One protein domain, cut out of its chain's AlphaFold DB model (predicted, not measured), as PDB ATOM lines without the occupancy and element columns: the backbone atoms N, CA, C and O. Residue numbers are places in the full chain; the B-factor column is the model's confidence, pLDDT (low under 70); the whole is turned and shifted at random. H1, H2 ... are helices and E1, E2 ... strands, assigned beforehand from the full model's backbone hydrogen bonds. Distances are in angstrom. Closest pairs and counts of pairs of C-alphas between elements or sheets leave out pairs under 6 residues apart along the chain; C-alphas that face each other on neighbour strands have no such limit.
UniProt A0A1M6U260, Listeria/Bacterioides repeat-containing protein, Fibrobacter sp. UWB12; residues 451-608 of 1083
ATOM      1  N   PRO A 451      23.337   8.665   1.022       85.81
ATOM      2  CA  PRO A 451      22.853  10.022   1.256       85.81
ATOM      3  C   PRO A 451      24.026  10.984   1.505       85.81
ATOM      4  O   PRO A 451      25.019  10.569   2.094       85.81
ATOM      5  N   PRO A 452      23.914  12.271   1.127       88.81
ATOM      6  CA  PRO A 452      24.976  13.244   1.350       88.81
ATOM      7  C   PRO A 452      25.346  13.356   2.833       88.81
ATOM      8  O   PRO A 452      24.469  13.458   3.695       88.81
ATOM      9  N   VAL A 453      26.645  13.398   3.115       92.81
ATOM     10  CA  VAL A 453      27.200  13.564   4.462       92.81
ATOM     11  C   VAL A 453      27.856  14.931   4.560       92.81
ATOM     12  O   VAL A 453      28.613  15.333   3.676       92.81
ATOM     13  N   LYS A 454      27.539  15.662   5.630       93.38
ATOM     14  CA  LYS A 454      28.177  16.941   5.953       93.38
ATOM     15  C   LYS A 454      29.388  16.723   6.846       93.38
ATOM     16  O   LYS A 454      29.349  15.806   7.658       93.38
ATOM     17  N   TYR A 455      30.398  17.571   6.726       94.06
ATOM     18  CA  TYR A 455      31.555  17.623   7.623       94.06
ATOM     19  C   TYR A 455      32.070  19.063   7.726       94.06
ATOM     20  O   TYR A 455      31.725  19.893   6.882       94.06
ATOM     21  N   ILE A 456      32.842  19.355   8.768       91.25
ATOM     22  CA  ILE A 456      33.547  20.628   8.944       91.25
ATOM     23  C   ILE A 456      34.930  20.492   8.302       91.25
ATOM     24  O   ILE A 456      35.657  19.559   8.639       91.25
ATOM     25  N   ASP A 457      35.258  21.371   7.357       88.81
ATOM     26  CA  ASP A 457      36.534  21.364   6.634       88.81
ATOM     27  C   ASP A 457      37.662  22.095   7.384       88.81
ATOM     28  O   ASP A 457      37.489  22.564   8.511       88.81
ATOM     29  N   GLU A 458      38.826  22.207   6.744       84.31
ATOM     30  CA  GLU A 458      40.019  22.858   7.288       84.31
ATOM     31  C   GLU A 458      39.841  24.337   7.659       84.31
ATOM     32  O   GLU A 458      40.593  24.856   8.482       84.31
ATOM     33  N   ASN A 459      38.840  25.012   7.090       84.75
ATOM     34  CA  ASN A 459      38.545  26.422   7.344       84.75
ATOM     35  C   ASN A 459      37.407  26.601   8.362       84.75
ATOM     36  O   ASN A 459      36.958  27.724   8.599       84.75
ATOM     37  N   GLY A 460      36.906  25.508   8.949       84.25
ATOM     38  CA  GLY A 460      35.742  25.530   9.828       84.25
ATOM     39  C   GLY A 460      34.405  25.646   9.082       84.25
ATOM     40  O   GLY A 460      33.370  25.882   9.709       84.25
ATOM     41  N   GLU A 461      34.386  25.485   7.756       88.12
ATOM     42  CA  GLU A 461      33.172  25.572   6.949       88.12
ATOM     43  C   GLU A 461      32.477  24.213   6.825       88.12
ATOM     44  O   GLU A 461      33.097  23.164   6.662       88.12
ATOM     45  N   THR A 462      31.141  24.210   6.831       92.25
ATOM     46  CA  THR A 462      30.383  22.983   6.558       92.25
ATOM     47  C   THR A 462      30.399  22.656   5.064       92.25
ATOM     48  O   THR A 462      29.796  23.368   4.257       92.25
ATOM     49  N   LYS A 463      31.005  21.527   4.696       93.94
ATOM     50  CA  LYS A 463      30.996  20.958   3.339       93.94
ATOM     51  C   LYS A 463      30.083  19.739   3.256       93.94
ATOM     52  O   LYS A 463      29.492  19.307   4.243       93.94
ATOM     53  N   THR A 464      29.863  19.226   2.048       93.69
ATOM     54  CA  THR A 464      29.010  18.056   1.795       93.69
ATOM     55  C   THR A 464      29.662  17.149   0.764       93.69
ATOM     56  O   THR A 464      30.077  17.629  -0.288       93.69
ATOM     57  N   ILE A 465      29.693  15.848   1.043       92.56
ATOM     58  CA  ILE A 465      30.156  14.814   0.115       92.56
ATOM     59  C   ILE A 465      29.039  13.828  -0.198       92.56
ATOM     60  O   ILE A 465      28.168  13.558   0.629       92.56
ATOM     61  N   THR A 466      29.076  13.280  -1.407       88.19
ATOM     62  CA  THR A 466      28.143  12.246  -1.884       88.19
ATOM     63  C   THR A 466      28.854  10.986  -2.358       88.19
ATOM     64  O   THR A 466      28.197   9.973  -2.573       88.19
ATOM     65  N   ASP A 467      30.174  11.044  -2.548       87.31
ATOM     66  CA  ASP A 467      30.986   9.900  -2.948       87.31
ATOM     67  C   ASP A 467      31.896   9.503  -1.789       87.31
ATOM     68  O   ASP A 467      32.903  10.157  -1.528       87.31
ATOM     69  N   TYR A 468      31.472   8.486  -1.045       88.19
ATOM     70  CA  TYR A 468      32.183   7.975   0.117       88.19
ATOM     71  C   TYR A 468      31.882   6.493   0.337       88.19
ATOM     72  O   TYR A 468      30.926   5.946  -0.215       88.19
ATOM     73  N   ILE A 469      32.699   5.865   1.174       87.25
ATOM     74  CA  ILE A 469      32.530   4.500   1.665       87.25
ATOM     75  C   ILE A 469      32.022   4.582   3.107       87.25
ATOM     76  O   ILE A 469      32.613   5.262   3.941       87.25
ATOM     77  N   GLU A 470      30.892   3.944   3.404       89.06
ATOM     78  CA  GLU A 470      30.387   3.843   4.778       89.06
ATOM     79  C   GLU A 470      31.025   2.632   5.452       89.06
ATOM     80  O   GLU A 470      30.846   1.526   4.950       89.06
ATOM     81  N   LEU A 471      31.746   2.853   6.555       87.94
ATOM     82  CA  LEU A 471      32.329   1.776   7.353       87.94
ATOM     83  C   LEU A 471      31.246   1.117   8.215       87.94
ATOM     84  O   LEU A 471      30.489   1.811   8.897       87.94
ATOM     85  N   VAL A 472      31.185  -0.211   8.183       84.50
ATOM     86  CA  VAL A 472      30.181  -1.053   8.848       84.50
ATOM     87  C   VAL A 472      30.789  -2.185   9.689       84.50
ATOM     88  O   VAL A 472      30.095  -2.708  10.557       84.50
ATOM     89  N   GLY A 473      32.076  -2.513   9.520       78.12
ATOM     90  CA  GLY A 473      32.823  -3.435  10.391       78.12
ATOM     91  C   GLY A 473      32.867  -4.896   9.929       78.12
ATOM     92  O   GLY A 473      33.513  -5.718  10.576       78.12
ATOM     93  N   ASP A 474      32.205  -5.238   8.822       73.50
ATOM     94  CA  ASP A 474      32.215  -6.577   8.214       73.50
ATOM     95  C   ASP A 474      32.847  -6.605   6.812       73.50
ATOM     96  O   ASP A 474      32.792  -7.628   6.124       73.50
ATOM     97  N   GLU A 475      33.468  -5.504   6.384       75.12
ATOM     98  CA  GLU A 475      34.106  -5.427   5.077       75.12
ATOM     99  C   GLU A 475      35.311  -6.363   4.969       75.12
ATOM    100  O   GLU A 475      36.043  -6.605   5.931       75.12
ATOM    101  N   SER A 476      35.536  -6.886   3.761       69.00
ATOM    102  CA  SER A 476      36.672  -7.764   3.500       69.00
ATOM    103  C   SER A 476      37.985  -6.972   3.495       69.00
ATOM    104  O   SER A 476      38.081  -5.980   2.767       69.00
ATOM    105  N   PRO A 477      39.027  -7.453   4.200       61.00
ATOM    106  CA  PRO A 477      40.375  -6.900   4.117       61.00
ATOM    107  C   PRO A 477      40.931  -6.808   2.687       61.00
ATOM    108  O   PRO A 477      41.675  -5.897   2.342       61.00
ATOM    109  N   ASP A 478      40.530  -7.730   1.813       64.75
ATOM    110  CA  ASP A 478      41.007  -7.775   0.432       64.75
ATOM    111  C   ASP A 478      40.269  -6.818  -0.511       64.75
ATOM    112  O   ASP A 478      40.629  -6.740  -1.696       64.75
ATOM    113  N   ASP A 479      39.254  -6.095  -0.021       68.00
ATOM    114  CA  ASP A 479      38.419  -5.260  -0.873       68.00
ATOM    115  C   ASP A 479      39.273  -4.180  -1.572       68.00
ATOM    116  O   ASP A 479      39.936  -3.367  -0.911       68.00
ATOM    117  N   PRO A 480      39.268  -4.134  -2.922       66.00
ATOM    118  CA  PRO A 480      40.004  -3.134  -3.686       66.00
ATOM    119  C   PRO A 480      39.705  -1.686  -3.278       66.00
ATOM    120  O   PRO A 480      40.522  -0.807  -3.555       66.00
ATOM    121  N   MET A 481      38.564  -1.410  -2.632       68.00
ATOM    122  CA  MET A 481      38.215  -0.071  -2.161       68.00
ATOM    123  C   MET A 481      39.176   0.459  -1.087       68.00
ATOM    124  O   MET A 481      39.495   1.646  -1.104       68.00
ATOM    125  N   PHE A 482      39.713  -0.405  -0.219       69.75
ATOM    126  CA  PHE A 482      40.676   0.013   0.805       69.75
ATOM    127  C   PHE A 482      42.071   0.262   0.229       69.75
ATOM    128  O   PHE A 482      42.807   1.092   0.752       69.75
ATOM    129  N   LYS A 483      42.412  -0.366  -0.905       70.19
ATOM    130  CA  LYS A 483      43.695  -0.158  -1.602       70.19
ATOM    131  C   LYS A 483      43.784   1.203  -2.300       70.19
ATOM    132  O   LYS A 483      44.880   1.725  -2.479       70.19
ATOM    133  N   ASN A 484      42.647   1.777  -2.693       74.50
ATOM    134  CA  ASN A 484      42.600   3.013  -3.482       74.50
ATOM    135  C   ASN A 484      42.473   4.293  -2.637       74.50
ATOM    136  O   ASN A 484      42.699   5.383  -3.162       74.50
ATOM    137  N   GLY A 485      42.123   4.174  -1.352       81.06
ATOM    138  CA  GLY A 485      41.838   5.324  -0.492       81.06
ATOM    139  C   GLY A 485      40.569   6.083  -0.896       81.06
ATOM    140  O   GLY A 485      39.770   5.618  -1.709       81.06
ATOM    141  N   GLY A 486      40.364   7.259  -0.306       89.50
ATOM    142  CA  GLY A 486      39.209   8.119  -0.562       89.50
ATOM    143  C   GLY A 486      38.530   8.622   0.709       89.50
ATOM    144  O   GLY A 486      39.164   8.800   1.749       89.50
ATOM    145  N   TRP A 487      37.230   8.900   0.598       92.62
ATOM    146  CA  TRP A 487      36.395   9.366   1.703       92.62
ATOM    147  C   TRP A 487      35.702   8.194   2.386       92.62
ATOM    148  O   TRP A 487      35.002   7.418   1.736       92.62
ATOM    149  N   PHE A 488      35.848   8.118   3.703       92.25
ATOM    150  CA  PHE A 488      35.243   7.110   4.559       92.25
ATOM    151  C   PHE A 488      34.368   7.794   5.603       92.25
ATOM    152  O   PHE A 488      34.732   8.835   6.148       92.25
ATOM    153  N   VAL A 489      33.200   7.224   5.880       94.44
ATOM    154  CA  VAL A 489      32.251   7.756   6.861       94.44
ATOM    155  C   VAL A 489      31.900   6.666   7.855       94.44
ATOM    156  O   VAL A 489      31.478   5.581   7.465       94.44
ATOM    157  N   VAL A 490      32.000   6.984   9.142       94.25
ATOM    158  CA  VAL A 490      31.550   6.109  10.228       94.25
ATOM    159  C   VAL A 490      30.198   6.601  10.717       94.25
ATOM    160  O   VAL A 490      30.043   7.785  11.031       94.25
ATOM    161  N   LYS A 491      29.222   5.695  10.810       91.25
ATOM    162  CA  LYS A 491      27.918   5.951  11.432       91.25
ATOM    163  C   LYS A 491      27.661   4.912  12.516       91.25
ATOM    164  O   LYS A 491      27.861   3.727  12.288       91.25
ATOM    165  N   GLY A 492      27.168   5.351  13.673       93.38
ATOM    166  CA  GLY A 492      26.952   4.453  14.810       93.38
ATOM    167  C   GLY A 492      28.262   3.875  15.350       93.38
ATOM    168  O   GLY A 492      29.303   4.523  15.260       93.38
ATOM    169  N   GLU A 493      28.204   2.680  15.934       95.38
ATOM    170  CA  GLU A 493      29.374   1.999  16.494       95.38
ATOM    171  C   GLU A 493      29.913   0.952  15.516       95.38
ATOM    172  O   GLU A 493      29.187   0.048  15.106       95.38
ATOM    173  N   VAL A 494      31.193   1.068  15.169       92.81
ATOM    174  CA  VAL A 494      31.922   0.165  14.272       92.81
ATOM    175  C   VAL A 494      33.171  -0.316  14.999       92.81
ATOM    176  O   VAL A 494      33.875   0.481  15.618       92.81
ATOM    177  N   THR A 495      33.444  -1.620  14.967       91.12
ATOM    178  CA  THR A 495      34.620  -2.214  15.620       91.12
ATOM    179  C   THR A 495      35.357  -3.138  14.664       91.12
ATOM    180  O   THR A 495      34.748  -4.042  14.104       91.12
ATOM    181  N   TYR A 496      36.666  -2.936  14.557       87.25
ATOM    182  CA  TYR A 496      37.616  -3.868  13.967       87.25
ATOM    183  C   TYR A 496      38.461  -4.461  15.096       87.25
ATOM    184  O   TYR A 496      38.957  -3.741  15.964       87.25
ATOM    185  N   ASP A 497      38.558  -5.783  15.123       87.44
ATOM    186  CA  ASP A 497      39.241  -6.559  16.149       87.44
ATOM    187  C   ASP A 497      40.038  -7.683  15.472       87.44
ATOM    188  O   ASP A 497      39.462  -8.659  14.971       87.44
ATOM    189  N   GLU A 498      41.368  -7.537  15.450       82.50
ATOM    190  CA  GLU A 498      42.286  -8.496  14.823       82.50
ATOM    191  C   GLU A 498      42.076  -9.915  15.372       82.50
ATOM    192  O   GLU A 498      42.068 -10.889  14.616       82.50
ATOM    193  N   ALA A 499      41.789 -10.048  16.674       81.44
ATOM    194  CA  ALA A 499      41.556 -11.341  17.312       81.44
ATOM    195  C   ALA A 499      40.289 -12.048  16.796       81.44
ATOM    196  O   ALA A 499      40.153 -13.266  16.941       81.44
ATOM    197  N   GLN A 500      39.362 -11.302  16.191       77.00
ATOM    198  CA  GLN A 500      38.136 -11.823  15.585       77.00
ATOM    199  C   GLN A 500      38.283 -12.060  14.072       77.00
ATOM    200  O   GLN A 500      37.320 -12.468  13.428       77.00
ATOM    201  N   GLY A 501      39.472 -11.837  13.498       67.62
ATOM    202  CA  GLY A 501      39.713 -11.925  12.055       67.62
ATOM    203  C   GLY A 501      39.217 -10.707  11.269       67.62
ATOM    204  O   GLY A 501      39.195 -10.752  10.041       67.62
ATOM    205  N   HIS A 502      38.837  -9.631  11.966       65.88
ATOM    206  CA  HIS A 502      38.379  -8.369  11.393       65.88
ATOM    207  C   HIS A 502      39.449  -7.302  11.631       65.88
ATOM    208  O   HIS A 502      39.457  -6.672  12.680       65.88
ATOM    209  N   TYR A 503      40.360  -7.079  10.689       65.69
ATOM    210  CA  TYR A 503      41.366  -6.016  10.801       65.69
ATOM    211  C   TYR A 503      41.177  -4.978   9.694       65.69
ATOM    212  O   TYR A 503      40.724  -5.306   8.596       65.69
ATOM    213  N   LEU A 504      41.492  -3.712   9.992       63.38
ATOM    214  CA  LEU A 504      41.484  -2.653   8.982       63.38
ATOM    215  C   LEU A 504      42.662  -2.872   8.021       63.38
ATOM    216  O   LEU A 504      43.803  -2.944   8.473       63.38
ATOM    217  N   PRO A 505      42.421  -2.984   6.705       52.31
ATOM    218  CA  PRO A 505      43.377  -3.575   5.776       52.31
ATOM    219  C   PRO A 505      44.215  -2.542   5.039       52.31
ATOM    220  O   PRO A 505      44.525  -2.703   3.856       52.31
ATOM    221  N   PHE A 506      44.561  -1.443   5.695       61.38
ATOM    222  CA  PHE A 506      45.450  -0.470   5.081       61.38
ATOM    223  C   PHE A 506      46.899  -0.991   5.156       61.38
ATOM    224  O   PHE A 506      47.787  -0.396   5.746       61.38
ATOM    225  N   GLU A 507      47.130  -2.169   4.573       54.16
ATOM    226  CA  GLU A 507      48.445  -2.779   4.471       54.16
ATOM    227  C   GLU A 507      49.297  -1.933   3.519       54.16
ATOM    228  O   GLU A 507      48.933  -1.684   2.362       54.16
ATOM    229  N   LEU A 508      50.439  -1.466   4.020       58.97
ATOM    230  CA  LEU A 508      51.425  -0.733   3.237       58.97
ATOM    231  C   LEU A 508      51.985  -1.645   2.140       58.97
ATOM    232  O   LEU A 508      52.789  -2.539   2.402       58.97
ATOM    233  N   GLN A 509      51.619  -1.387   0.885       59.31
ATOM    234  CA  GLN A 509      52.300  -2.020  -0.237       59.31
ATOM    235  C   GLN A 509      53.684  -1.401  -0.379       59.31
ATOM    236  O   GLN A 509      53.835  -0.186  -0.387       59.31
ATOM    237  N   ILE A 510      54.716  -2.222  -0.525       61.91
ATOM    238  CA  ILE A 510      56.068  -1.736  -0.795       61.91
ATOM    239  C   ILE A 510      56.353  -1.976  -2.274       61.91
ATOM    240  O   ILE A 510      56.334  -3.117  -2.743       61.91
ATOM    241  N   ASP A 511      56.586  -0.906  -3.034       63.28
ATOM    242  CA  ASP A 511      56.978  -1.045  -4.434       63.28
ATOM    243  C   ASP A 511      58.427  -1.553  -4.573       63.28
ATOM    244  O   ASP A 511      59.191  -1.671  -3.612       63.28
ATOM    245  N   LYS A 512      58.847  -1.848  -5.808       65.44
ATOM    246  CA  LYS A 512      60.201  -2.363  -6.097       65.44
ATOM    247  C   LYS A 512      61.338  -1.403  -5.708       65.44
ATOM    248  O   LYS A 512      62.490  -1.829  -5.681       65.44
ATOM    249  N   ASN A 513      61.027  -0.138  -5.436       63.75
ATOM    250  CA  ASN A 513      61.965   0.903  -5.032       63.75
ATOM    251  C   ASN A 513      61.898   1.193  -3.525       63.75
ATOM    252  O   ASN A 513      62.482   2.182  -3.090       63.75
ATOM    253  N   TRP A 514      61.221   0.347  -2.739       57.47
ATOM    254  CA  TRP A 514      60.964   0.557  -1.313       57.47
ATOM    255  C   TRP A 514      60.062   1.759  -0.999       57.47
ATOM    256  O   TRP A 514      60.001   2.195   0.150       57.47
ATOM    257  N   ASN A 515      59.312   2.274  -1.980       60.72
ATOM    258  CA  ASN A 515      58.288   3.265  -1.688       60.72
ATOM    259  C   ASN A 515      57.108   2.560  -1.025       60.72
ATOM    260  O   ASN A 515      56.509   1.646  -1.597       60.72
ATOM    261  N   ARG A 516      56.770   3.010   0.180       64.81
ATOM    262  CA  ARG A 516      55.564   2.604   0.892       64.81
ATOM    263  C   ARG A 516      54.350   3.266   0.223       64.81
ATOM    264  O   ARG A 516      54.103   4.461   0.372       64.81
ATOM    265  N   LEU A 517      53.638   2.493  -0.587       62.22
ATOM    266  CA  LEU A 517      52.370   2.816  -1.227       62.22
ATOM    267  C   LEU A 517      51.236   2.445  -0.260       62.22
ATOM    268  O   LEU A 517      50.882   1.280  -0.111       62.22
ATOM    269  N   GLY A 518      50.683   3.449   0.412       65.62
ATOM    270  CA  GLY A 518      49.451   3.329   1.191       65.62
ATOM    271  C   GLY A 518      48.335   4.204   0.604       65.62
ATOM    272  O   GLY A 518      48.610   5.069  -0.238       65.62
ATOM    273  N   PRO A 519      47.086   4.009   1.044       78.75
ATOM    274  CA  PRO A 519      45.965   4.837   0.627       78.75
ATOM    275  C   PRO A 519      45.961   6.191   1.344       78.75
ATOM    276  O   PRO A 519      46.394   6.311   2.494       78.75
ATOM    277  N   ASP A 520      45.432   7.207   0.661       87.69
ATOM    278  CA  ASP A 520      45.043   8.471   1.290       87.69
ATOM    279  C   ASP A 520      43.623   8.339   1.826       87.69
ATOM    280  O   ASP A 520      42.696   8.048   1.066       87.69
ATOM    281  N   VAL A 521      43.441   8.567   3.121       91.31
ATOM    282  CA  VAL A 521      42.163   8.371   3.800       91.31
ATOM    283  C   VAL A 521      41.667   9.692   4.374       91.31
ATOM    284  O   VAL A 521      42.351  10.345   5.155       91.31
ATOM    285  N   ASN A 522      40.441  10.063   4.007       94.88
ATOM    286  CA  ASN A 522      39.681  11.132   4.646       94.88
ATOM    287  C   ASN A 522      38.549  10.494   5.451       94.88
ATOM    288  O   ASN A 522      37.600   9.967   4.871       94.88
ATOM    289  N   LEU A 523      38.655  10.513   6.775       95.44
ATOM    290  CA  LEU A 523      37.725   9.873   7.694       95.44
ATOM    291  C   LEU A 523      36.774  10.907   8.300       95.44
ATOM    292  O   LEU A 523      37.201  11.775   9.053       95.44
ATOM    293  N   ILE A 524      35.477  10.792   8.019       96.69
ATOM    294  CA  ILE A 524      34.434  11.590   8.665       96.69
ATOM    295  C   ILE A 524      33.779  10.763   9.769       96.69
ATOM    296  O   ILE A 524      33.170   9.718   9.521       96.69
ATOM    297  N   LEU A 525      33.837  11.288  10.985       95.81
ATOM    298  CA  LEU A 525      33.158  10.739  12.148       95.81
ATOM    299  C   LEU A 525      31.793  11.428  12.301       95.81
ATOM    300  O   LEU A 525      31.727  12.626  12.597       95.81
ATOM    301  N   ALA A 526      30.702  10.688  12.065       94.38
ATOM    302  CA  ALA A 526      29.354  11.217  12.267       94.38
ATOM    303  C   ALA A 526      29.081  11.541  13.744       94.38
ATOM    304  O   ALA A 526      29.697  10.961  14.640       94.38
ATOM    305  N   ASP A 527      28.137  12.445  14.009       93.94
ATOM    306  CA  ASP A 527      27.757  12.769  15.388       93.94
ATOM    307  C   ASP A 527      27.260  11.517  16.131       93.94
ATOM    308  O   ASP A 527      26.405  10.775  15.642       93.94
ATOM    309  N   GLY A 528      27.820  11.274  17.316       93.75
ATOM    310  CA  GLY A 528      27.560  10.089  18.133       93.75
ATOM    311  C   GLY A 528      28.152   8.784  17.589       93.75
ATOM    312  O   GLY A 528      27.931   7.735  18.192       93.75
ATOM    313  N   ALA A 529      28.887   8.818  16.473       96.44
ATOM    314  CA  ALA A 529      29.555   7.640  15.941       96.44
ATOM    315  C   ALA A 529      30.812   7.286  16.746       96.44
ATOM    316  O   ALA A 529      31.452   8.150  17.349       96.44
ATOM    317  N   LYS A 530      31.190   6.011  16.719       96.69
ATOM    318  CA  LYS A 530      32.405   5.494  17.338       96.69
ATOM    319  C   LYS A 530      33.025   4.425  16.447       96.69
ATOM    320  O   LYS A 530      32.434   3.369  16.257       96.69
ATOM    321  N   LEU A 531      34.227   4.683  15.951       95.56
ATOM    322  CA  LEU A 531      35.083   3.692  15.311       95.56
ATOM    323  C   LEU A 531      36.089   3.178  16.337       95.56
ATOM    324  O   LEU A 531      36.780   3.980  16.955       95.56
ATOM    325  N   THR A 532      36.163   1.863  16.522       94.50
ATOM    326  CA  THR A 532      37.154   1.209  17.385       94.50
ATOM    327  C   THR A 532      38.016   0.265  16.555       94.50
ATOM    328  O   THR A 532      37.470  -0.557  15.827       94.50
ATOM    329  N   ALA A 533      39.336   0.345  16.684       91.19
ATOM    330  CA  ALA A 533      40.281  -0.606  16.108       91.19
ATOM    331  C   ALA A 533      41.128  -1.230  17.224       91.19
ATOM    332  O   ALA A 533      41.641  -0.520  18.090       91.19
ATOM    333  N   LYS A 534      41.234  -2.560  17.234       91.31
ATOM    334  CA  LYS A 534      42.072  -3.312  18.169       91.31
ATOM    335  C   LYS A 534      43.072  -4.152  17.399       91.31
ATOM    336  O   LYS A 534      42.685  -5.090  16.698       91.31
ATOM    337  N   ASN A 535      44.333  -3.817  17.598       87.69
ATOM    338  CA  ASN A 535      45.470  -4.386  16.916       87.69
ATOM    339  C   ASN A 535      46.359  -5.102  17.921       87.69
ATOM    340  O   ASN A 535      46.535  -4.660  19.057       87.69
ATOM    341  N   LYS A 536      46.940  -6.209  17.493       86.88
ATOM    342  CA  LYS A 536      47.909  -6.941  18.281       86.88
ATOM    343  C   LYS A 536      49.288  -6.784  17.675       86.88
ATOM    344  O   LYS A 536      50.122  -6.096  18.254       86.88
ATOM    345  N   ASP A 537      49.494  -7.376  16.505       82.38
ATOM    346  CA  ASP A 537      50.821  -7.517  15.902       82.38
ATOM    347  C   ASP A 537      51.011  -6.623  14.662       82.38
ATOM    348  O   ASP A 537      52.119  -6.543  14.131       82.38
ATOM    349  N   PHE A 538      49.955  -5.940  14.207       78.44
ATOM    350  CA  PHE A 538      49.980  -5.094  13.014       78.44
ATOM    351  C   PHE A 538      49.586  -3.652  13.316       78.44
ATOM    352  O   PHE A 538      48.569  -3.392  13.956       78.44
ATOM    353  N   ASP A 539      50.362  -2.710  12.789       79.88
ATOM    354  CA  ASP A 539      50.035  -1.291  12.865       79.88
ATOM    355  C   ASP A 539      48.777  -0.978  12.037       79.88
ATOM    356  O   ASP A 539      48.518  -1.589  10.994       79.88
ATOM    357  N   MET A 540      48.005   0.033  12.450       84.62
ATOM    358  CA  MET A 540      47.001   0.614  11.559       84.62
ATOM    359  C   MET A 540      47.683   1.639  10.649       84.62
ATOM    360  O   MET A 540      47.806   2.812  11.012       84.62
ATOM    361  N   SER A 541      48.155   1.175   9.493       82.88
ATOM    362  CA  SER A 541      49.030   1.961   8.621       82.88
ATOM    363  C   SER A 541      48.291   2.775   7.552       82.88
ATOM    364  O   SER A 541      47.367   2.292   6.921       82.88
ATOM    365  N   PHE A 542      48.732   3.995   7.249       85.25
ATOM    366  CA  PHE A 542      48.190   4.824   6.158       85.25
ATOM    367  C   PHE A 542      49.312   5.502   5.375       85.25
ATOM    368  O   PHE A 542      50.421   5.653   5.882       85.25
ATOM    369  N   ARG A 543      49.035   5.991   4.153       86.56
ATOM    370  CA  ARG A 543      49.928   6.995   3.545       86.56
ATOM    371  C   ARG A 543      49.637   8.372   4.120       86.56
ATOM    372  O   ARG A 543      50.534   9.002   4.661       86.56
ATOM    373  N   ASN A 544      48.390   8.814   4.009       91.00
ATOM    374  CA  ASN A 544      47.890  10.029   4.644       91.00
ATOM    375  C   ASN A 544      46.568   9.711   5.335       91.00
ATOM    376  O   ASN A 544      45.755   8.964   4.785       91.00
ATOM    377  N   LEU A 545      46.335  10.315   6.495       94.44
ATOM    378  CA  LEU A 545      45.082  10.179   7.223       94.44
ATOM    379  C   LEU A 545      44.624  11.549   7.719       94.44
ATOM    380  O   LEU A 545      45.281  12.166   8.551       94.44
ATOM    381  N   ALA A 546      43.473  11.994   7.222       96.88
ATOM    382  CA  ALA A 546      42.799  13.205   7.667       96.88
ATOM    383  C   ALA A 546      41.493  12.849   8.389       96.88
ATOM    384  O   ALA A 546      40.652  12.143   7.831       96.88
ATOM    385  N   VAL A 547      41.308  13.347   9.612       97.50
ATOM    386  CA  VAL A 547      40.119  13.099  10.439       97.50
ATOM    387  C   VAL A 547      39.259  14.357  10.526       97.50
ATOM    388  O   VAL A 547      39.732  15.433  10.895       97.50
ATOM    389  N   TYR A 548      37.976  14.201  10.213       96.56
ATOM    390  CA  TYR A 548      36.959  15.246  10.216       96.56
ATOM    391  C   TYR A 548      35.783  14.841  11.110       96.56
ATOM    392  O   TYR A 548      35.473  13.659  11.276       96.56
ATOM    393  N   ALA A 549      35.049  15.833  11.609       92.25
ATOM    394  CA  ALA A 549      33.791  15.631  12.324       92.25
ATOM    395  C   ALA A 549      32.647  16.427  11.687       92.25
ATOM    396  O   ALA A 549      32.864  17.346  10.894       92.25
ATOM    397  N   GLN A 550      31.409  16.073  12.034       91.81
ATOM    398  CA  GLN A 550      30.225  16.837  11.617       91.81
ATOM    399  C   GLN A 550      29.919  18.010  12.545       91.81
ATOM    400  O   GLN A 550      29.352  19.009  12.102       91.81
ATOM    401  N   SER A 551      30.289  17.881  13.818       87.50
ATOM    402  CA  SER A 551      30.094  18.894  14.844       87.50
ATOM    403  C   SER A 551      31.250  18.914  15.848       87.50
ATOM    404  O   SER A 551      32.094  18.016  15.891       87.50
ATOM    405  N   THR A 552      31.276  19.964  16.664       84.06
ATOM    406  CA  THR A 552      32.174  20.129  17.812       84.06
ATOM    407  C   THR A 552      31.409  19.911  19.122       84.06
ATOM    408  O   THR A 552      30.217  20.211  19.196       84.06
ATOM    409  N   GLY A 553      32.090  19.493  20.191       82.81
ATOM    410  CA  GLY A 553      31.499  19.308  21.527       82.81
ATOM    411  C   GLY A 553      31.182  17.847  21.865       82.81
ATOM    412  O   GLY A 553      31.706  16.933  21.240       82.81
ATOM    413  N   GLU A 554      30.334  17.604  22.868       82.44
ATOM    414  CA  GLU A 554      30.145  16.263  23.465       82.44
ATOM    415  C   GLU A 554      29.643  15.182  22.491       82.44
ATOM    416  O   GLU A 554      29.899  13.998  22.705       82.44
ATOM    417  N   ASN A 555      28.953  15.581  21.419       87.81
ATOM    418  CA  ASN A 555      28.404  14.665  20.418       87.81
ATOM    419  C   ASN A 555      29.374  14.347  19.274       87.81
ATOM    420  O   ASN A 555      28.998  13.593  18.378       87.81
ATOM    421  N   MET A 556      30.585  14.913  19.268       92.38
ATOM    422  CA  MET A 556      31.544  14.654  18.197       92.38
ATOM    423  C   MET A 556      31.849  13.153  18.101       92.38
ATOM    424  O   MET A 556      31.974  12.460  19.117       92.38
ATOM    425  N   GLY A 557      31.955  12.644  16.875       95.62
ATOM    426  CA  GLY A 557      32.280  11.243  16.659       95.62
ATOM    427  C   GLY A 557      33.681  10.885  17.174       95.62
ATOM    428  O   GLY A 557      34.565  11.741  17.292       95.62
ATOM    429  N   LYS A 558      33.865   9.608  17.508       97.19
ATOM    430  CA  LYS A 558      35.061   9.076  18.169       97.19
ATOM    431  C   LYS A 558      35.788   8.077  17.283       97.19
ATOM    432  O   LYS A 558      35.155   7.252  16.629       97.19
ATOM    433  N   PHE A 559      37.106   8.121  17.321       97.25
ATOM    434  CA  PHE A 559      37.998   7.170  16.685       97.25
ATOM    435  C   PHE A 559      38.990   6.673  17.729       97.25
ATOM    436  O   PHE A 559      39.826   7.437  18.194       97.25
ATOM    437  N   GLU A 560      38.851   5.422  18.145       97.56
ATOM    438  CA  GLU A 560      39.628   4.822  19.222       97.56
ATOM    439  C   GLU A 560      40.447   3.649  18.690       97.56
ATOM    440  O   GLU A 560      39.914   2.756  18.033       97.56
ATOM    441  N   VAL A 561      41.737   3.638  18.996       95.75
ATOM    442  CA  VAL A 561      42.676   2.632  18.515       95.75
ATOM    443  C   VAL A 561      43.488   2.112  19.683       95.75
ATOM    444  O   VAL A 561      44.012   2.894  20.476       95.75
ATOM    445  N   TYR A 562      43.569   0.793  19.788       95.31
ATOM    446  CA  TYR A 562      44.274   0.090  20.848       95.31
ATOM    447  C   TYR A 562      45.237  -0.914  20.222       95.31
ATOM    448  O   TYR A 562      44.798  -1.734  19.420       95.31
ATOM    449  N   ALA A 563      46.513  -0.854  20.591       92.81
ATOM    450  CA  ALA A 563      47.559  -1.741  20.102       92.81
ATOM    451  C   ALA A 563      48.310  -2.424  21.255       92.81
ATOM    452  O   ALA A 563      48.654  -1.773  22.241       92.81
ATOM    453  N   GLU A 564      48.574  -3.727  21.130       91.69
ATOM    454  CA  GLU A 564      49.410  -4.475  22.084       91.69
ATOM    455  C   GLU A 564      50.900  -4.365  21.700       91.69
ATOM    456  O   GLU A 564      51.651  -3.635  22.343       91.69
ATOM    457  N   ASN A 565      51.315  -5.008  20.602       89.00
ATOM    458  CA  ASN A 565      52.722  -5.161  20.189       89.00
ATOM    459  C   ASN A 565      53.109  -4.270  18.990       89.00
ATOM    460  O   ASN A 565      54.047  -4.576  18.253       89.00
ATOM    461  N   SER A 566      52.337  -3.215  18.735       88.19
ATOM    462  CA  SER A 566      52.406  -2.391  17.521       88.19
ATOM    463  C   SER A 566      52.147  -0.918  17.831       88.19
ATOM    464  O   SER A 566      51.697  -0.562  18.921       88.19
ATOM    465  N   THR A 567      52.425  -0.042  16.874       91.44
ATOM    466  CA  THR A 567      51.981   1.351  16.911       91.44
ATOM    467  C   THR A 567      50.471   1.405  16.686       91.44
ATOM    468  O   THR A 567      49.946   0.759  15.776       91.44
ATOM    469  N   ALA A 568      49.746   2.183  17.496       93.31
ATOM    470  CA  ALA A 568      48.292   2.245  17.358       93.31
ATOM    471  C   ALA A 568      47.881   2.906  16.031       93.31
ATOM    472  O   ALA A 568      47.111   2.318  15.274       93.31
ATOM    473  N   ILE A 569      48.426   4.081  15.706       94.19
ATOM    474  CA  ILE A 569      48.219   4.741  14.407       94.19
ATOM    475  C   ILE A 569      49.574   5.014  13.747       94.19
ATOM    476  O   ILE A 569      50.332   5.837  14.252       94.19
ATOM    477  N   ASP A 570      49.852   4.370  12.610       91.06
ATOM    478  CA  ASP A 570      51.057   4.589  11.794       91.06
ATOM    479  C   ASP A 570      50.662   5.307  10.492       91.06
ATOM    480  O   ASP A 570      49.896   4.790   9.680       91.06
ATOM    481  N   VAL A 571      51.150   6.525  10.267       91.62
ATOM    482  CA  VAL A 571      50.866   7.288   9.045       91.62
ATOM    483  C   VAL A 571      52.157   7.677   8.349       91.62
ATOM    484  O   VAL A 571      52.859   8.596   8.746       91.62
ATOM    485  N   PHE A 572      52.447   7.042   7.221       87.00
ATOM    486  CA  PHE A 572      53.728   7.199   6.547       87.00
ATOM    487  C   PHE A 572      54.052   8.629   6.099       87.00
ATOM    488  O   PHE A 572      55.224   8.940   5.944       87.00
ATOM    489  N   ASN A 573      53.070   9.490   5.838       91.25
ATOM    490  CA  ASN A 573      53.307  10.873   5.432       91.25
ATOM    491  C   ASN A 573      52.663  11.865   6.410       91.25
ATOM    492  O   ASN A 573      53.325  12.261   7.364       91.25
ATOM    493  N   ALA A 574      51.400  12.249   6.214       94.12
ATOM    494  CA  ALA A 574      50.755  13.266   7.044       94.12
ATOM    495  C   ALA A 574      49.532  12.721   7.790       94.12
ATOM    496  O   ALA A 574      48.599  12.186   7.176       94.12
ATOM    497  N   PHE A 575      49.525  12.906   9.112       97.38
ATOM    498  CA  PHE A 575      48.352  12.719   9.960       97.38
ATOM    499  C   PHE A 575      47.755  14.079  10.330       97.38
ATOM    500  O   PHE A 575      48.411  14.901  10.970       97.38
ATOM    501  N   THR A 576      46.507  14.327   9.938       97.88
ATOM    502  CA  THR A 576      45.834  15.611  10.165       97.88
ATOM    503  C   THR A 576      44.510  15.431  10.891       97.88
ATOM    504  O   THR A 576      43.677  14.619  10.494       97.88
ATOM    505  N   VAL A 577      44.263  16.232  11.927       97.44
ATOM    506  CA  VAL A 577      42.992  16.241  12.663       97.44
ATOM    507  C   VAL A 577      42.344  17.613  12.547       97.44
ATOM    508  O   VAL A 577      42.848  18.599  13.081       97.44
ATOM    509  N   TYR A 578      41.208  17.677  11.856       94.81
ATOM    510  CA  TYR A 578      40.379  18.880  11.753       94.81
ATOM    511  C   TYR A 578      39.272  18.915  12.811       94.81
ATOM    512  O   TYR A 578      38.837  19.988  13.225       94.81
ATOM    513  N   GLY A 579      38.824  17.749  13.285       91.44
ATOM    514  CA  GLY A 579      37.833  17.644  14.351       91.44
ATOM    515  C   GLY A 579      37.514  16.203  14.738       91.44
ATOM    516  O   GLY A 579      37.997  15.257  14.122       91.44
ATOM    517  N   GLY A 580      36.663  16.045  15.754       93.88
ATOM    518  CA  GLY A 580      36.338  14.743  16.343       93.88
ATOM    519  C   GLY A 580      37.236  14.403  17.526       93.88
ATOM    520  O   GLY A 580      38.066  15.210  17.942       93.88
ATOM    521  N   SER A 581      37.032  13.215  18.089       96.50
ATOM    522  CA  SER A 581      37.837  12.694  19.194       96.50
ATOM    523  C   SER A 581      38.666  11.515  18.702       96.50
ATOM    524  O   SER A 581      38.107  10.456  18.436       96.50
ATOM    525  N   VAL A 582      39.982  11.671  18.627       98.31
ATOM    526  CA  VAL A 582      40.928  10.598  18.306       98.31
ATOM    527  C   VAL A 582      41.589  10.122  19.591       98.31
ATOM    528  O   VAL A 582      42.144  10.923  20.335       98.31
ATOM    529  N   LYS A 583      41.538   8.820  19.854       98.50
ATOM    530  CA  LYS A 583      42.251   8.166  20.947       98.50
ATOM    531  C   LYS A 583      43.125   7.059  20.378       98.50
ATOM    532  O   LYS A 583      42.606   6.190  19.686       98.50
ATOM    533  N   ALA A 584      44.412   7.061  20.688       97.88
ATOM    534  CA  ALA A 584      45.355   6.065  20.194       97.88
ATOM    535  C   ALA A 584      46.238   5.579  21.341       97.88
ATOM    536  O   ALA A 584      46.953   6.371  21.944       97.88
ATOM    537  N   VAL A 585      46.155   4.298  21.687       97.31
ATOM    538  CA  VAL A 585      46.839   3.725  22.850       97.31
ATOM    539  C   VAL A 585      47.630   2.502  22.419       97.31
ATOM    540  O   VAL A 585      47.043   1.573  21.874       97.31
ATOM    541  N   SER A 586      48.927   2.482  22.705       95.44
ATOM    542  CA  SER A 586      49.812   1.346  22.458       95.44
ATOM    543  C   SER A 586      50.529   0.899  23.737       95.44
ATOM    544  O   SER A 586      50.994   1.734  24.517       95.44
ATOM    545  N   GLU A 587      50.619  -0.417  23.962       93.94
ATOM    546  CA  GLU A 587      51.339  -1.003  25.102       93.94
ATOM    547  C   GLU A 587      52.858  -1.112  24.857       93.94
ATOM    548  O   GLU A 587      53.646  -0.794  25.755       93.94
ATOM    549  N   GLU A 588      53.284  -1.507  23.651       92.44
ATOM    550  CA  GLU A 588      54.698  -1.723  23.279       92.44
ATOM    551  C   GLU A 588      55.192  -0.850  22.103       92.44
ATOM    552  O   GLU A 588      56.280  -1.075  21.580       92.44
ATOM    553  N   GLY A 589      54.442   0.171  21.691       92.25
ATOM    554  CA  GLY A 589      54.792   1.058  20.575       92.25
ATOM    555  C   GLY A 589      54.395   2.517  20.801       92.25
ATOM    556  O   GLY A 589      54.187   2.958  21.937       92.25
ATOM    557  N   ASP A 590      54.314   3.279  19.709       95.81
ATOM    558  CA  ASP A 590      53.836   4.660  19.728       95.81
ATOM    559  C   ASP A 590      52.294   4.700  19.738       95.81
ATOM    560  O   ASP A 590      51.620   3.843  19.158       95.81
ATOM    561  N   GLY A 591      51.709   5.713  20.379       97.06
ATOM    562  CA  GLY A 591      50.281   5.994  20.236       97.06
ATOM    563  C   GLY A 591      49.977   6.442  18.805       97.06
ATOM    564  O   GLY A 591      49.199   5.816  18.088       97.06
ATOM    565  N   ILE A 592      50.632   7.515  18.367       98.06
ATOM    566  CA  ILE A 592      50.529   8.041  17.003       98.06
ATOM    567  C   ILE A 592      51.932   8.266  16.455       98.06
ATOM    568  O   ILE A 592      52.711   9.015  17.045       98.06
ATOM    569  N   TRP A 593      52.214   7.684  15.297       96.19
ATOM    570  CA  TRP A 593      53.437   7.890  14.538       96.19
ATOM    571  C   TRP A 593      53.117   8.445  13.149       96.19
ATOM    572  O   TRP A 593      52.247   7.913  12.459       96.19
ATOM    573  N   ALA A 594      53.817   9.496  12.717       95.56
ATOM    574  CA  ALA A 594      53.783   9.944  11.326       95.56
ATOM    575  C   ALA A 594      55.069  10.663  10.897       95.56
ATOM    576  O   ALA A 594      55.948  10.891  11.721       95.56
ATOM    577  N   ARG A 595      55.198  11.078   9.628       94.06
ATOM    578  CA  ARG A 595      56.275  12.015   9.232       94.06
ATOM    579  C   ARG A 595      55.935  13.452   9.617       94.06
ATOM    580  O   ARG A 595      56.801  14.129  10.162       94.06
ATOM    581  N   GLU A 596      54.692  13.874   9.391       96.50
ATOM    582  CA  GLU A 596      54.121  15.158   9.815       96.50
ATOM    583  C   GLU A 596      52.811  14.927  10.582       96.50
ATOM    584  O   GLU A 596      51.983  14.098  10.188       96.50
ATOM    585  N   ILE A 597      52.608  15.674  11.670       98.50
ATOM    586  CA  ILE A 597      51.378  15.624  12.468       98.50
ATOM    587  C   ILE A 597      50.819  17.034  12.613       98.50
ATOM    588  O   ILE A 597      51.481  17.905  13.172       98.50
ATOM    589  N   VAL A 598      49.582  17.248  12.162       98.12
ATOM    590  CA  VAL A 598      48.904  18.550  12.221       98.12
ATOM    591  C   VAL A 598      47.560  18.422  12.932       98.12
ATOM    592  O   VAL A 598      46.661  17.716  12.481       98.12
ATOM    593  N   ILE A 599      47.386  19.139  14.036       97.88
ATOM    594  CA  ILE A 599      46.160  19.145  14.835       97.88
ATOM    595  C   ILE A 599      45.555  20.547  14.767       97.88
ATOM    596  O   ILE A 599      46.051  21.490  15.381       97.88
ATOM    597  N   ASN A 600      44.479  20.690  13.998       95.06
ATOM    598  CA  ASN A 600      43.769  21.956  13.807       95.06
ATOM    599  C   ASN A 600      42.609  22.143  14.795       95.06
ATOM    600  O   ASN A 600      42.198  23.272  15.056       95.06
ATOM    601  N   GLY A 601      42.088  21.052  15.361       90.94
ATOM    602  CA  GLY A 601      40.983  21.078  16.314       90.94
ATOM    603  C   GLY A 601      40.597  19.688  16.818       90.94
ATOM    604  O   GLY A 601      41.241  18.692  16.500       90.94
ATOM    605  N   GLY A 602      39.515  19.615  17.597       92.75
ATOM    606  CA  GLY A 602      39.032  18.362  18.186       92.75
ATOM    607  C   GLY A 602      39.759  17.966  19.474       92.75
ATOM    608  O   GLY A 602      40.309  18.817  20.176       92.75
ATOM    609  N   ILE A 603      39.699  16.676  19.801       96.44
ATOM    610  CA  ILE A 603      40.361  16.060  20.956       96.44
ATOM    611  C   ILE A 603      41.289  14.962  20.437       96.44
ATOM    612  O   ILE A 603      40.838  14.084  19.705       96.44
ATOM    613  N   VAL A 604      42.558  14.988  20.831       98.44
ATOM    614  CA  VAL A 604      43.548  13.948  20.525       98.44
ATOM    615  C   VAL A 604      44.118  13.434  21.845       98.44
ATOM    616  O   VAL A 604      44.731  14.197  22.578       98.44
ATOM    617  N   ASP A 605      43.902  12.159  22.157       98.38
ATOM    618  CA  ASP A 605      44.395  11.473  23.360       98.38
ATOM    619  C   ASP A 605      45.292  10.301  22.945       98.38
ATOM    620  O   ASP A 605      44.807   9.249  22.523       98.38
ATOM    621  N   ALA A 606      46.605  10.494  23.010       98.50
ATOM    622  CA  ALA A 606      47.586   9.556  22.490       98.50
ATOM    623  C   ALA A 606      48.509   9.031  23.599       98.50
ATOM    624  O   ALA A 606      49.152   9.797  24.315       98.50
ATOM    625  N   ALA A 607      48.601   7.711  23.737       97.94
ATOM    626  CA  ALA A 607      49.422   7.052  24.738       97.94
ATOM    627  C   ALA A 607      50.310   5.975  24.103       97.94
ATOM    628  O   ALA A 607      49.795   5.043  23.493       97.94
ATOM    629  N   GLY A 608      51.625   6.095  24.261       95.00
ATOM    630  CA  GLY A 608      52.599   5.073  23.878       95.00
ATOM    631  C   GLY A 608      53.167   4.324  25.080       95.00
ATOM    632  O   GLY A 608      52.870   4.639  26.239       95.00
TER     633      GLY A 608
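Overview. This is residues 451 to 608 of the 1083 residues of the protein "Listeria/Bacterioides repeat-containing protein" of Fibrobacter sp. UWB12 (UniProt A0A1M6U260). The chain winds in stacked turns, a solenoid whose two sheets, E3 E4 E6 E8 E10 E12 and E5 E7 E9 E11 E13, lie face to face as a sandwich; from E4 to E13 it changes sheet at each link. The hairpin of E1 and E2 lies at one side, E1 close to the end of E8, and the short H1 grazes the six-stranded sheet. The printed part has 158 residues, with thirteen named strands and one named helix in the order E1 E2 E3 H1 E4 to E13, and is mostly strand. The strands of each large sheet are parallel, those of the hairpin antiparallel. The whole is compact, with a radius of gyration of the C-alphas of 14.6 A and spans of 40 by 31 by 31 A.

Arrangement. E1, residues 453 to 456, and E2, residues 462 to 465, form an antiparallel hairpin; N 463 and O 455 are 2.8 A apart. E3, residues 469 to 471, H1, residues 480 to 484, and E4, residues 486 to 490, make a strand-helix-strand unit, two parallel neighbour strands with a helix between, with a right-handed crossover; N 469 and O 487 are 2.8 A apart. Their twisted sheet runs on through E6, residues 520 to 525, E8, residues 540 to 549, and E10, residues 569 to 577, to the edge strand E12, residues 592 to 599. Within hydrogen-bond range are N 488 and O 522, N 523 and O 546, and N 547 and O 576, each 2.8 A, and N 577 and O 598, 2.9 A. H1 only grazes this sheet, with residues 481 to 484; its O i to N i+4 pair is within hydrogen-bond range. E8 bends by 104 degrees at residue 543, E10 by 124 at 572 and E12 by 118 at 595. The closest C-alphas of E1 and E8, Tyr 455 and Ala 549, are 5.6 A apart. The other sheet runs E5, residues 493 to 497, E7, residues 530 to 535, E9, residues 558 to 563, E11, residues 581 to 586, and E13, residues 603 to 607; N 496 and O 532, N 533 and O 560, and N 561 and O 583 are each 2.8 A apart, N 584 and O 605 2.9 A. In the sandwich, two sheets face to face, the facing parts are 10.4 A centre to centre.

Along the chain. E1 begins at C-alpha 453 (27.200, 13.564, 4.462). E8, the longest strand, measures 20.0 A; E7 measures 16.4 A and E11 16.8 A. E13 ends at C-alpha 607 (49.422, 7.052, 24.738).

Size, cuts and confidence. The C-alphas farthest apart, Lys 512 and Glu 554, are 46.1 A apart. The printed part has no cut. The link E5 to E6, 22 residues, is long; in it residues 509 to 510 pair antiparallel with 516 to 517. Residues 476 to 482 and 501 to 518 have pLDDT under 70.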